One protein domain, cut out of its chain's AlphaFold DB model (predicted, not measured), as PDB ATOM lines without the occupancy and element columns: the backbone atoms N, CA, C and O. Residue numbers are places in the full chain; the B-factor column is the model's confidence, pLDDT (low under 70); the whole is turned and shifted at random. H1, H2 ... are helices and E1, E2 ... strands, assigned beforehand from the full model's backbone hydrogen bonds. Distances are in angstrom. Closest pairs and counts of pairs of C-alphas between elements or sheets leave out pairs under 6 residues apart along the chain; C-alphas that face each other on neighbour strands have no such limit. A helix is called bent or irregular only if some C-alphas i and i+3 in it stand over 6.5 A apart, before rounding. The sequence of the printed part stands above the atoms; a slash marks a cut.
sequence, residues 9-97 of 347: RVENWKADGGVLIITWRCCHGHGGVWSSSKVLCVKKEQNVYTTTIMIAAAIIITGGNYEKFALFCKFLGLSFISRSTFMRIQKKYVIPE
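Overview. This is residues 9 to 97 of the 347 residues of an uncharacterized protein of Paramuricea clavata (UniProt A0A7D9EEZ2). This is a long, loosely joined shape in two parts: a narrow three-stranded sheet, E1 to E3, makes one end, and three helices make the other, with H3 crossing H1 and H2 set off to a side. The small hairpin E4 and E5 lies between these parts. The 89 printed residues hold the order E1 E2 E3 E4 E5 H1 H2 H3, of mixed class, helices and strands. The larger sheet runs E1, E2, E3, antiparallel, a meander, each strand the antiparallel neighbour of the one before. The whole is loose, with a radius of gyration of the C-alphas of 15.0 A, and elongated, spanning 50 by 31 by 17 A.

Along the chain. Find C-alpha 9 at (25.523, 11.401, -14.240); here E1 begins, residues 9 to 16, 20.6 A long, and it bends by 53 degrees at residue 12. E2, residues 19 to 26, runs back over 22.5 A, and E3, residues 31 to 35, follows. Next come E4, residues 39 to 43, and E5, residues 46 to 49. H1, residues 50 to 61, begins at C-alpha 50, (17.190, 31.425, -0.448), and is 15.9 A long. H2 is residues 66 to 75, 14.4 A long. H3, residues 83 to 97, runs 19.9 A to C-alpha 97 at (13.406, 44.442, 6.138); it is irregular, but only just, with C-alphas 92 and 95 7.0 A apart.

Arrangement. Look first at hairpin E1 and E2, where N 14 and O 21 are 2.9 A apart, within hydrogen-bond range. In hairpin E2 and E3, look at N 22 and O 34, 2.8 A. In hairpin E4 and E5, N 40 and O 48 are 2.8 A apart. H1 is not on the larger sheet, but only just, with 4 pairs of C-alphas within 10 A. The closest C-alphas of E2 and H1 are those of Val 19 and Thr 51, 6.9 A. With residues 53 to 57 alone H1 touches H3, about perpendicular at 76 degrees; their closest C-alphas are those of Ala 56 and Phe 86, 5.6 A. H2 is close to but not clearly touching H1, at Ile 59 and Tyr 66, whose C-alphas are 6.6 A apart. H2 and the strands E1 to E3 are apart. Every O i to N i+4 pair is within range in H2, 7 of 8 in H1 and 9 of 11 in H3.

Size, cuts and confidence. The C-alphas farthest apart, those of His 28 and Gly 63, are 50.0 A from each other. The printed part has no cut and no long link. Mean pLDDT of the printed part is 91.6, and no printed residue is under 70.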
ATOM      1  N   ARG A   9      24.260  11.351 -14.983       91.75
ATOM      2  CA  ARG A   9      25.523  11.401 -14.240       91.75
ATOM      3  C   ARG A   9      25.856  12.836 -13.842       91.75
ATOM      4  O   ARG A   9      25.504  13.783 -14.548       91.75
ATOM      5  N   VAL A  10      26.557  12.986 -12.721       94.38
ATOM      6  CA  VAL A  10      27.117  14.270 -12.284       94.38
ATOM      7  C   VAL A  10      28.382  14.546 -13.091       94.38
ATOM      8  O   VAL A  10      29.293  13.724 -13.103       94.38
ATOM      9  N   GLU A  11      28.434  15.687 -13.773       93.38
ATOM     10  CA  GLU A  11      29.632  16.135 -14.497       93.38
ATOM     11  C   GLU A  11      30.542  16.968 -13.598       93.38
ATOM     12  O   GLU A  11      31.761  16.844 -13.653       93.38
ATOM     13  N   ASN A  12      29.947  17.826 -12.772       94.06
ATOM     14  CA  ASN A  12      30.665  18.676 -11.835       94.06
ATOM     15  C   ASN A  12      29.753  19.038 -10.662       94.06
ATOM     16  O   ASN A  12      28.529  19.095 -10.810       94.06
ATOM     17  N   TRP A  13      30.337  19.340  -9.510       93.00
ATOM     18  CA  TRP A  13      29.611  19.900  -8.383       93.00
ATOM     19  C   TRP A  13      30.461  20.943  -7.658       93.00
ATOM     20  O   TRP A  13      31.688  20.888  -7.656       93.00
ATOM     21  N   LYS A  14      29.798  21.913  -7.033       91.69
ATOM     22  CA  LYS A  14      30.439  22.881  -6.139       91.69
ATOM     23  C   LYS A  14      29.520  23.233  -4.984       91.69
ATOM     24  O   LYS A  14      28.303  23.262  -5.152       91.69
ATOM     25  N   ALA A  15      30.102  23.541  -3.833       88.81
ATOM     26  CA  ALA A  15      29.377  24.061  -2.683       88.81
ATOM     27  C   ALA A  15      29.784  25.520  -2.438       88.81
ATOM     28  O   ALA A  15      30.929  25.788  -2.080       88.81
ATOM     29  N   ASP A  16      28.858  26.458  -2.621       83.62
ATOM     30  CA  ASP A  16      29.109  27.895  -2.475       83.62
ATOM     31  C   ASP A  16      28.009  28.549  -1.637       83.62
ATOM     32  O   ASP A  16      26.820  28.333  -1.867       83.62
ATOM     33  N   GLY A  17      28.400  29.335  -0.633       81.62
ATOM     34  CA  GLY A  17      27.469  30.093   0.199       81.62
ATOM     35  C   GLY A  17      26.387  29.256   0.892       81.62
ATOM     36  O   GLY A  17      25.254  29.730   1.020       81.62
ATOM     37  N   GLY A  18      26.721  28.027   1.305       84.81
ATOM     38  CA  GLY A  18      25.776  27.081   1.911       84.81
ATOM     39  C   GLY A  18      24.839  26.393   0.909       84.81
ATOM     40  O   GLY A  18      23.809  25.852   1.307       84.81
ATOM     41  N   VAL A  19      25.158  26.433  -0.387       91.75
ATOM     42  CA  VAL A  19      24.351  25.845  -1.466       91.75
ATOM     43  C   VAL A  19      25.191  24.859  -2.265       91.75
ATOM     44  O   VAL A  19      26.260  25.208  -2.761       91.75
ATOM     45  N   LEU A  20      24.688  23.637  -2.428       92.88
ATOM     46  CA  LEU A  20      25.258  22.637  -3.323       92.88
ATOM     47  C   LEU A  20      24.696  22.849  -4.730       92.88
ATOM     48  O   LEU A  20      23.482  22.905  -4.914       92.88
ATOM     49  N   ILE A  21      25.578  22.966  -5.715       93.31
ATOM     50  CA  ILE A  21      25.253  23.162  -7.127       93.31
ATOM     51  C   ILE A  21      25.836  21.983  -7.898       93.31
ATOM     52  O   ILE A  21      27.036  21.729  -7.819       93.31
ATOM     53  N   ILE A  22      24.989  21.277  -8.641       94.50
ATOM     54  CA  ILE A  22      25.321  20.065  -9.390       94.50
ATOM     55  C   ILE A  22      25.038  20.314 -10.867       94.50
ATOM     56  O   ILE A  22      23.899  20.577 -11.248       94.50
ATOM     57  N   THR A  23      26.060  20.179 -11.705       95.06
ATOM     58  CA  THR A  23      25.904  20.104 -13.159       95.06
ATOM     59  C   THR A  23      25.794  18.639 -13.551       95.06
ATOM     60  O   THR A  23      26.661  17.834 -13.203       95.06
ATOM     61  N   TRP A  24      24.735  18.279 -14.265       94.19
ATOM     62  CA  TRP A  24      24.453  16.899 -14.649       94.19
ATOM     63  C   TRP A  24      24.203  16.773 -16.151       94.19
ATOM     64  O   TRP A  24      23.779  17.725 -16.810       94.19
ATOM     65  N   ARG A  25      24.439  15.569 -16.676       94.62
ATOM     66  CA  ARG A  25      24.140  15.189 -18.060       94.62
ATOM     67  C   ARG A  25      23.626  13.755 -18.110       94.62
ATOM     68  O   ARG A  25      24.109  12.913 -17.357       94.62
ATOM     69  N   CYS A  26      22.659  13.460 -18.972       92.19
ATOM     70  CA  CYS A  26      22.174  12.097 -19.188       92.19
ATOM     71  C   CYS A  26      22.798  11.437 -20.422       92.19
ATOM     72  O   CYS A  26      23.379  12.106 -21.279       92.19
ATOM     73  N   CYS A  27      22.644  10.114 -20.530       90.31
ATOM     74  CA  CYS A  27      23.140   9.329 -21.667       90.31
ATOM     75  C   CYS A  27      22.555   9.741 -23.032       90.31
ATOM     76  O   CYS A  27      23.162   9.448 -24.056       90.31
ATOM     77  N   HIS A  28      21.432  10.464 -23.057       90.12
ATOM     78  CA  HIS A  28      20.821  11.005 -24.278       90.12
ATOM     79  C   HIS A  28      21.265  12.444 -24.605       90.12
ATOM     80  O   HIS A  28      20.689  13.080 -25.480       90.12
ATOM     81  N   GLY A  29      22.257  12.992 -23.895       88.12
ATOM     82  CA  GLY A  29      22.833  14.309 -24.188       88.12
ATOM     83  C   GLY A  29      22.114  15.510 -23.560       88.12
ATOM     84  O   GLY A  29      22.639  16.619 -23.635       88.12
ATOM     85  N   HIS A  30      20.972  15.324 -22.887       90.94
ATOM     86  CA  HIS A  30      20.352  16.390 -22.090       90.94
ATOM     87  C   HIS A  30      21.211  16.720 -20.865       90.94
ATOM     88  O   HIS A  30      21.809  15.823 -20.269       90.94
ATOM     89  N   GLY A  31      21.227  17.980 -20.439       90.12
ATOM     90  CA  GLY A  31      21.934  18.392 -19.233       90.12
ATOM     91  C   GLY A  31      21.318  19.617 -18.580       90.12
ATOM     92  O   GLY A  31      20.444  20.276 -19.145       90.12
ATOM     93  N   GLY A  32      21.776  19.910 -17.370       91.25
ATOM     94  CA  GLY A  32      21.282  21.040 -16.603       91.25
ATOM     95  C   GLY A  32      22.066  21.270 -15.322       91.25
ATOM     96  O   GLY A  32      23.011  20.552 -14.997       91.25
ATOM     97  N   VAL A  33      21.641  22.294 -14.586       90.94
ATOM     98  CA  VAL A  33      22.179  22.631 -13.270       90.94
ATOM     99  C   VAL A  33      21.066  22.481 -12.247       90.94
ATOM    100  O   VAL A  33      19.994  23.064 -12.393       90.94
ATOM    101  N   TRP A  34      21.322  21.696 -11.211       92.19
ATOM    102  CA  TRP A  34      20.475  21.581 -10.034       92.19
ATOM    103  C   TRP A  34      21.145  22.291  -8.859       92.19
ATOM    104  O   TRP A  34      22.364  22.233  -8.710       92.19
ATOM    105  N   SER A  35      20.363  22.955  -8.012       93.12
ATOM    106  CA  SER A  35      20.855  23.569  -6.780       93.12
ATOM    107  C   SER A  35      20.027  23.124  -5.583       93.12
ATOM    108  O   SER A  35      18.803  23.055  -5.661       93.12
ATOM    109  N   SER A  36      20.682  22.915  -4.440       93.38
ATOM    110  CA  SER A  36      20.026  22.539  -3.179       93.38
ATOM    111  C   SER A  36      19.195  23.664  -2.550       93.38
ATOM    112  O   SER A  36      18.568  23.467  -1.515       93.38
ATOM    113  N   SER A  37      19.200  24.857  -3.151       93.69
ATOM    114  CA  SER A  37      18.391  26.005  -2.750       93.69
ATOM    115  C   SER A  37      17.653  26.576  -3.951       93.69
ATOM    116  O   SER A  37      18.205  26.650  -5.052       93.69
ATOM    117  N   LYS A  38      16.444  27.091  -3.710       93.25
ATOM    118  CA  LYS A  38      15.703  27.910  -4.673       93.25
ATOM    119  C   LYS A  38      16.476  29.196  -4.986       93.25
ATOM    120  O   LYS A  38      17.092  29.789  -4.095       93.25
ATOM    121  N   VAL A  39      16.427  29.622  -6.248       91.88
ATOM    122  CA  VAL A  39      16.913  30.933  -6.698       91.88
ATOM    123  C   VAL A  39      15.797  31.953  -6.485       91.88
ATOM    124  O   VAL A  39      14.699  31.793  -7.015       91.88
ATOM    125  N   LEU A  40      16.060  32.989  -5.691       89.12
ATOM    126  CA  LEU A  40      15.107  34.073  -5.434       89.12
ATOM    127  C   LEU A  40      15.139  35.130  -6.533       89.12
ATOM    128  O   LEU A  40      14.102  35.638  -6.941       89.12
ATOM    129  N   CYS A  41      16.338  35.487  -6.986       86.06
ATOM    130  CA  CYS A  41      16.538  36.409  -8.095       86.06
ATOM    131  C   CYS A  41      17.928  36.217  -8.702       86.06
ATOM    132  O   CYS A  41      18.816  35.637  -8.074       86.06
ATOM    133  N   VAL A  42      18.120  36.751  -9.905       85.88
ATOM    134  CA  VAL A  42      19.428  36.843 -10.560       85.88
ATOM    135  C   VAL A  42      19.856  38.307 -10.547       85.88
ATOM    136  O   VAL A  42      19.109  39.180 -10.987       85.88
ATOM    137  N   LYS A  43      21.044  38.604 -10.015       79.81
ATOM    138  CA  LYS A  43      21.610  39.961 -10.005       79.81
ATOM    139  C   LYS A  43      23.022  39.938 -10.549       79.81
ATOM    140  O   LYS A  43      23.859  39.231 -10.003       79.81
ATOM    141  N   LYS A  44      23.295  40.765 -11.564       81.75
ATOM    142  CA  LYS A  44      24.599  40.799 -12.252       81.75
ATOM    143  C   LYS A  44      25.061  39.385 -12.632       81.75
ATOM    144  O   LYS A  44      26.161  38.986 -12.271       81.75
ATOM    145  N   GLU A  45      24.152  38.615 -13.234       80.25
ATOM    146  CA  GLU A  45      24.386  37.221 -13.658       80.25
ATOM    147  C   GLU A  45      24.695  36.233 -12.516       80.25
ATOM    148  O   GLU A  45      25.050  35.083 -12.756       80.25
ATOM    149  N   GLN A  46      24.512  36.639 -11.256       80.94
ATOM    150  CA  GLN A  46      24.674  35.771 -10.094       80.94
ATOM    151  C   GLN A  46      23.322  35.407  -9.484       80.94
ATOM    152  O   GLN A  46      22.513  36.278  -9.150       80.94
ATOM    153  N   ASN A  47      23.105  34.107  -9.292       87.00
ATOM    154  CA  ASN A  47      21.953  33.585  -8.568       87.00
ATOM    155  C   ASN A  47      22.035  33.978  -7.091       87.00
ATOM    156  O   ASN A  47      23.032  33.726  -6.415       87.00
ATOM    157  N   VAL A  48      20.957  34.559  -6.576       87.56
ATOM    158  CA  VAL A  48      20.767  34.792  -5.147       87.56
ATOM    159  C   VAL A  48      19.897  33.671  -4.606       87.56
ATOM    160  O   VAL A  48      18.712  33.579  -4.929       87.56
ATOM    161  N   TYR A  49      20.490  32.818  -3.782       92.06
ATOM    162  CA  TYR A  49      19.824  31.649  -3.229       92.06
ATOM    163  C   TYR A  49      19.114  31.960  -1.910       92.06
ATOM    164  O   TYR A  49      19.620  32.724  -1.083       92.06
ATOM    165  N   THR A  50      17.959  31.327  -1.695       92.44
ATOM    166  CA  THR A  50      17.190  31.425  -0.448       92.44
ATOM    167  C   THR A  50      18.029  31.062   0.773       92.44
ATOM    168  O   THR A  50      18.091  31.854   1.710       92.44
ATOM    169  N   THR A  51      18.738  29.928   0.746       92.38
ATOM    170  CA  THR A  51      19.545  29.456   1.882       92.38
ATOM    171  C   THR A  51      20.611  30.469   2.296       92.38
ATOM    172  O   THR A  51      20.773  30.743   3.480       92.38
ATOM    173  N   THR A  52      21.286  31.107   1.338       92.50
ATOM    174  CA  THR A  52      22.307  32.128   1.621       92.50
ATOM    175  C   THR A  52      21.712  33.342   2.347       92.50
ATOM    176  O   THR A  52      22.331  33.867   3.273       92.50
ATOM    177  N   ILE A  53      20.504  33.783   1.962       92.44
ATOM    178  CA  ILE A  53      19.798  34.861   2.675       92.44
ATOM    179  C   ILE A  53      19.367  34.392   4.063       92.44
ATOM    180  O   ILE A  53      19.577  35.122   5.028       92.44
ATOM    181  N   MET A  54      18.808  33.186   4.173       93.25
ATOM    182  CA  MET A  54      18.344  32.631   5.444       93.25
ATOM    183  C   MET A  54      19.478  32.474   6.453       93.25
ATOM    184  O   MET A  54      19.297  32.866   7.595       93.25
ATOM    185  N   ILE A  55      20.655  31.988   6.044       93.44
ATOM    186  CA  ILE A  55      21.829  31.892   6.925       93.44
ATOM    187  C   ILE A  55      22.204  33.280   7.456       93.44
ATOM    188  O   ILE A  55      22.357  33.465   8.660       93.44
ATOM    189  N   ALA A  56      22.320  34.275   6.571       93.81
ATOM    190  CA  ALA A  56      22.684  35.628   6.980       93.81
ATOM    191  C   ALA A  56      21.627  36.266   7.899       93.81
ATOM    192  O   ALA A  56      21.984  36.932   8.868       93.81
ATOM    193  N   ALA A  57      20.342  36.060   7.605       94.25
ATOM    194  CA  ALA A  57      19.244  36.542   8.433       94.25
ATOM    195  C   ALA A  57      19.225  35.846   9.798       94.25
ATOM    196  O   ALA A  57      19.148  36.531  10.811       94.25
ATOM    197  N   ALA A  58      19.366  34.519   9.830       94.31
ATOM    198  CA  ALA A  58      19.354  33.718  11.049       94.31
ATOM    199  C   ALA A  58      20.439  34.167  12.027       94.31
ATOM    200  O   ALA A  58      20.121  34.411  13.181       94.31
ATOM    201  N   ILE A  59      21.674  34.383  11.556       94.31
ATOM    202  CA  ILE A  59      22.771  34.894  12.398       94.31
ATOM    203  C   ILE A  59      22.382  36.218  13.068       94.31
ATOM    204  O   ILE A  59      22.700  36.427  14.229       94.31
ATOM    205  N   ILE A  60      21.700  37.121  12.358       91.38
ATOM    206  CA  ILE A  60      21.310  38.426  12.911       91.38
ATOM    207  C   ILE A  60      20.126  38.287  13.872       91.38
ATOM    208  O   ILE A  60      20.159  38.871  14.950       91.38
ATOM    209  N   ILE A  61      19.099  37.521  13.488       89.44
ATOM    210  CA  ILE A  61      17.887  37.295  14.292       89.44
ATOM    211  C   ILE A  61      18.250  36.672  15.643       89.44
ATOM    212  O   ILE A  61      17.694  37.064  16.662       89.44
ATOM    213  N   THR A  62      19.195  35.729  15.662       91.25
ATOM    214  CA  THR A  62      19.609  35.037  16.889       91.25
ATOM    215  C   THR A  62      20.643  35.805  17.713       91.25
ATOM    216  O   THR A  62      21.121  35.277  18.709       91.25
ATOM    217  N   GLY A  63      21.041  37.019  17.308       88.88
ATOM    218  CA  GLY A  63      22.123  37.760  17.975       88.88
ATOM    219  C   GLY A  63      23.516  37.137  17.787       88.88
ATOM    220  O   GLY A  63      24.466  37.479  18.489       88.88
ATOM    221  N   GLY A  64      23.659  36.228  16.824       90.00
ATOM    222  CA  GLY A  64      24.873  35.482  16.545       90.00
ATOM    223  C   GLY A  64      26.036  36.321  16.011       90.00
ATOM    224  O   GLY A  64      25.882  37.266  15.234       90.00
ATOM    225  N   ASN A  65      27.259  35.909  16.354       91.75
ATOM    226  CA  ASN A  65      28.474  36.478  15.777       91.75
ATOM    227  C   ASN A  65      28.888  35.701  14.519       91.75
ATOM    228  O   ASN A  65      29.193  34.510  14.593       91.75
ATOM    229  N   TYR A  66      28.965  36.392  13.379       95.12
ATOM    230  CA  TYR A  66      29.353  35.790  12.098       95.12
ATOM    231  C   TYR A  66      30.671  35.000  12.179       95.12
ATOM    232  O   TYR A  66      30.737  33.895  11.650       95.12
ATOM    233  N   GLU A  67      31.701  35.526  12.849       95.94
ATOM    234  CA  GLU A  67      33.014  34.868  12.919       95.94
ATOM    235  C   GLU A  67      32.940  33.565  13.728       95.94
ATOM    236  O   GLU A  67      33.559  32.573  13.345       95.94
ATOM    237  N   LYS A  68      32.124  33.527  14.795       95.69
ATOM    238  CA  LYS A  68      31.873  32.294  15.562       95.69
ATOM    239  C   LYS A  68      31.211  31.225  14.684       95.69
ATOM    240  O   LYS A  68      31.672  30.087  14.669       95.69
ATOM    241  N   PHE A  69      30.182  31.590  13.914       95.38
ATOM    242  CA  PHE A  69      29.509  30.659  12.996       95.38
ATOM    243  C   PHE A  69      30.417  30.209  11.845       95.38
ATOM    244  O   PHE A  69      30.450  29.026  11.514       95.38
ATOM    245  N   ALA A  70      31.199  31.123  11.270       95.25
ATOM    246  CA  ALA A  70      32.155  30.794  10.218       95.25
ATOM    247  C   ALA A  70      33.228  29.813  10.718       95.25
ATOM    248  O   ALA A  70      33.561  28.854  10.020       95.25
ATOM    249  N   LEU A  71      33.739  30.017  11.936       96.44
ATOM    250  CA  LEU A  71      34.697  29.115  12.569       96.44
ATOM    251  C   LEU A  71      34.076  27.746  12.880       96.44
ATOM    252  O   LEU A  71      34.693  26.722  12.593       96.44
ATOM    253  N   PHE A  72      32.848  27.722  13.403       95.75
ATOM    254  CA  PHE A  72      32.089  26.493  13.640       95.75
ATOM    255  C   PHE A  72      31.932  25.667  12.354       95.75
ATOM    256  O   PHE A  72      32.311  24.497  12.315       95.75
ATOM    257  N   CYS A  73      31.461  26.287  11.267       94.06
ATOM    258  CA  CYS A  73      31.332  25.616   9.974       94.06
ATOM    259  C   CYS A  73      32.684  25.136   9.435       94.06
ATOM    260  O   CYS A  73      32.760  24.039   8.886       94.06
ATOM    261  N   LYS A  74      33.758  25.913   9.635       94.19
ATOM    262  CA  LYS A  74      35.115  25.523   9.236       94.19
ATOM    263  C   LYS A  74      35.583  24.250   9.948       94.19
ATOM    264  O   LYS A  74      36.140  23.384   9.283       94.19
ATOM    265  N   PHE A  75      35.349  24.114  11.255       96.94
ATOM    266  CA  PHE A  75      35.722  22.900  11.996       96.94
ATOM    267  C   PHE A  75      34.950  21.659  11.543       96.94
ATOM    268  O   PHE A  75      35.501  20.564  11.558       96.94
ATOM    269  N   LEU A  76      33.708  21.835  11.091       95.12
ATOM    270  CA  LEU A  76      32.881  20.753  10.554       95.12
ATOM    271  C   LEU A  76      33.092  20.492   9.052       95.12
ATOM    272  O   LEU A  76      32.460  19.597   8.499       95.12
ATOM    273  N   GLY A  77      33.933  21.278   8.369       90.94
ATOM    274  CA  GLY A  77      34.121  21.175   6.918       90.94
ATOM    275  C   GLY A  77      32.891  21.583   6.092       90.94
ATOM    276  O   GLY A  77      32.745  21.154   4.949       90.94
ATOM    277  N   LEU A  78      31.993  22.398   6.651       90.19
ATOM    278  CA  LEU A  78      30.766  22.844   5.989       90.19
ATOM    279  C   LEU A  78      31.023  24.055   5.082       90.19
ATOM    280  O   LEU A  78      31.703  25.008   5.470       90.19
ATOM    281  N   SER A  79      30.411  24.062   3.892       90.06
ATOM    282  CA  SER A  79      30.376  25.256   3.036       90.06
ATOM    283  C   SER A  79      29.545  26.350   3.703       90.06
ATOM    284  O   SER A  79      28.405  26.120   4.110       90.06
ATOM    285  N   PHE A  80      30.110  27.552   3.798       92.81
ATOM    286  CA  PHE A  80      29.500  28.677   4.494       92.81
ATOM    287  C   PHE A  80      29.578  29.961   3.671       92.81
ATOM    288  O   PHE A  80      30.401  30.101   2.763       92.81
ATOM    289  N   ILE A  81      28.699  30.914   3.978       93.69
ATOM    290  CA  ILE A  81      28.692  32.218   3.314       93.69
ATOM    291  C   ILE A  81      29.955  33.004   3.667       93.69
ATOM    292  O   ILE A  81      30.377  33.032   4.817       93.69
ATOM    293  N   SER A  82      30.557  33.673   2.681       92.25
ATOM    294  CA  SER A  82      31.720  34.529   2.926       92.25
ATOM    295  C   SER A  82      31.336  35.815   3.663       92.25
ATOM    296  O   SER A  82      30.213  36.310   3.535       92.25
ATOM    297  N   ARG A  83      32.301  36.432   4.359       94.56
ATOM    298  CA  ARG A  83      32.082  37.661   5.143       94.56
ATOM    299  C   ARG A  83      31.554  38.800   4.278       94.56
ATOM    300  O   ARG A  83      30.634  39.512   4.665       94.56
ATOM    301  N   SER A  84      32.098  38.948   3.071       93.12
ATOM    302  CA  SER A  84      31.643  39.949   2.103       93.12
ATOM    303  C   SER A  84      30.203  39.697   1.647       93.12
ATOM    304  O   SER A  84      29.426  40.644   1.513       93.12
ATOM    305  N   THR A  85      29.819  38.432   1.457       91.25
ATOM    306  CA  THR A  85      28.448  38.042   1.107       91.25
ATOM    307  C   THR A  85      27.488  38.282   2.265       91.25
ATOM    308  O   THR A  85      26.453  38.913   2.049       91.25
ATOM    309  N   PHE A  86      27.856  37.884   3.486       94.38
ATOM    310  CA  PHE A  86      27.096  38.159   4.704       94.38
ATOM    311  C   PHE A  86      26.830  39.659   4.875       94.38
ATOM    312  O   PHE A  86      25.674  40.075   4.907       94.38
ATOM    313  N   MET A  87      27.877  40.492   4.860       94.31
ATOM    314  CA  MET A  87      27.754  41.948   5.021       94.31
ATOM    315  C   MET A  87      26.899  42.584   3.917       94.31
ATOM    316  O   MET A  87      26.090  43.481   4.165       94.31
ATOM    317  N   ARG A  88      27.040  42.106   2.673       92.31
ATOM    318  CA  ARG A  88      26.235  42.580   1.541       92.31
ATOM    319  C   ARG A  88      24.760  42.222   1.708       92.31
ATOM    320  O   ARG A  88      23.915  43.070   1.423       92.31
ATOM    321  N   ILE A  89      24.452  41.000   2.142       91.88
ATOM    322  CA  ILE A  89      23.076  40.545   2.378       91.88
ATOM    323  C   ILE A  89      22.460  41.296   3.555       91.88
ATOM    324  O   ILE A  89      21.354  41.821   3.426       91.88
ATOM    325  N   GLN A  90      23.206  41.428   4.652       93.75
ATOM    326  CA  GLN A  90      22.802  42.191   5.825       93.75
ATOM    327  C   GLN A  90      22.396  43.617   5.439       93.75
ATOM    328  O   GLN A  90      21.281  44.049   5.726       93.75
ATOM    329  N   LYS A  91      23.280  44.332   4.735       93.12
ATOM    330  CA  LYS A  91      23.059  45.732   4.352       93.12
ATOM    331  C   LYS A  91      21.908  45.911   3.362       93.12
ATOM    332  O   LYS A  91      21.197  46.907   3.445       93.12
ATOM    333  N   LYS A  92      21.759  45.006   2.388       90.56
ATOM    334  CA  LYS A  92      20.816  45.188   1.270       90.56
ATOM    335  C   LYS A  92      19.431  44.600   1.503       90.56
ATOM    336  O   LYS A  92      18.494  45.088   0.884       90.56
ATOM    337  N   TYR A  93      19.315  43.556   2.318       89.81
ATOM    338  CA  TYR A  93      18.070  42.798   2.456       89.81
ATOM    339  C   TYR A  93      17.615  42.733   3.907       89.81
ATOM    340  O   TYR A  93      16.517  43.175   4.215       89.81
ATOM    341  N   VAL A  94      18.479  42.254   4.803       91.94
ATOM    342  CA  VAL A  94      18.069  41.928   6.175       91.94
ATOM    343  C   VAL A  94      17.774  43.187   6.995       91.94
ATOM    344  O   VAL A  94      16.674  43.330   7.514       91.94
ATOM    345  N   ILE A  95      18.709  44.143   7.080       91.94
ATOM    346  CA  ILE A  95      18.510  45.377   7.863       91.94
ATOM    347  C   ILE A  95      17.319  46.207   7.355       91.94
ATOM    348  O   ILE A  95      16.529  46.650   8.189       91.94
ATOM    349  N   PRO A  96      17.161  46.466   6.039       93.88
ATOM    350  CA  PRO A  96      16.001  47.204   5.542       93.88
ATOM    351  C   PRO A  96      14.672  46.538   5.901       93.88
ATOM    352  O   PRO A  96      13.747  47.231   6.318       93.88
ATOM    353  N   GLU A  97      14.601  45.210   5.791       93.50
ATOM    354  CA  GLU A  97      13.406  44.442   6.138       93.50
ATOM    355  C   GLU A  97      13.077  44.561   7.628       93.50
ATOM    356  O   GLU A  97      11.956  44.907   7.981       93.50
TER     357      GLU A  97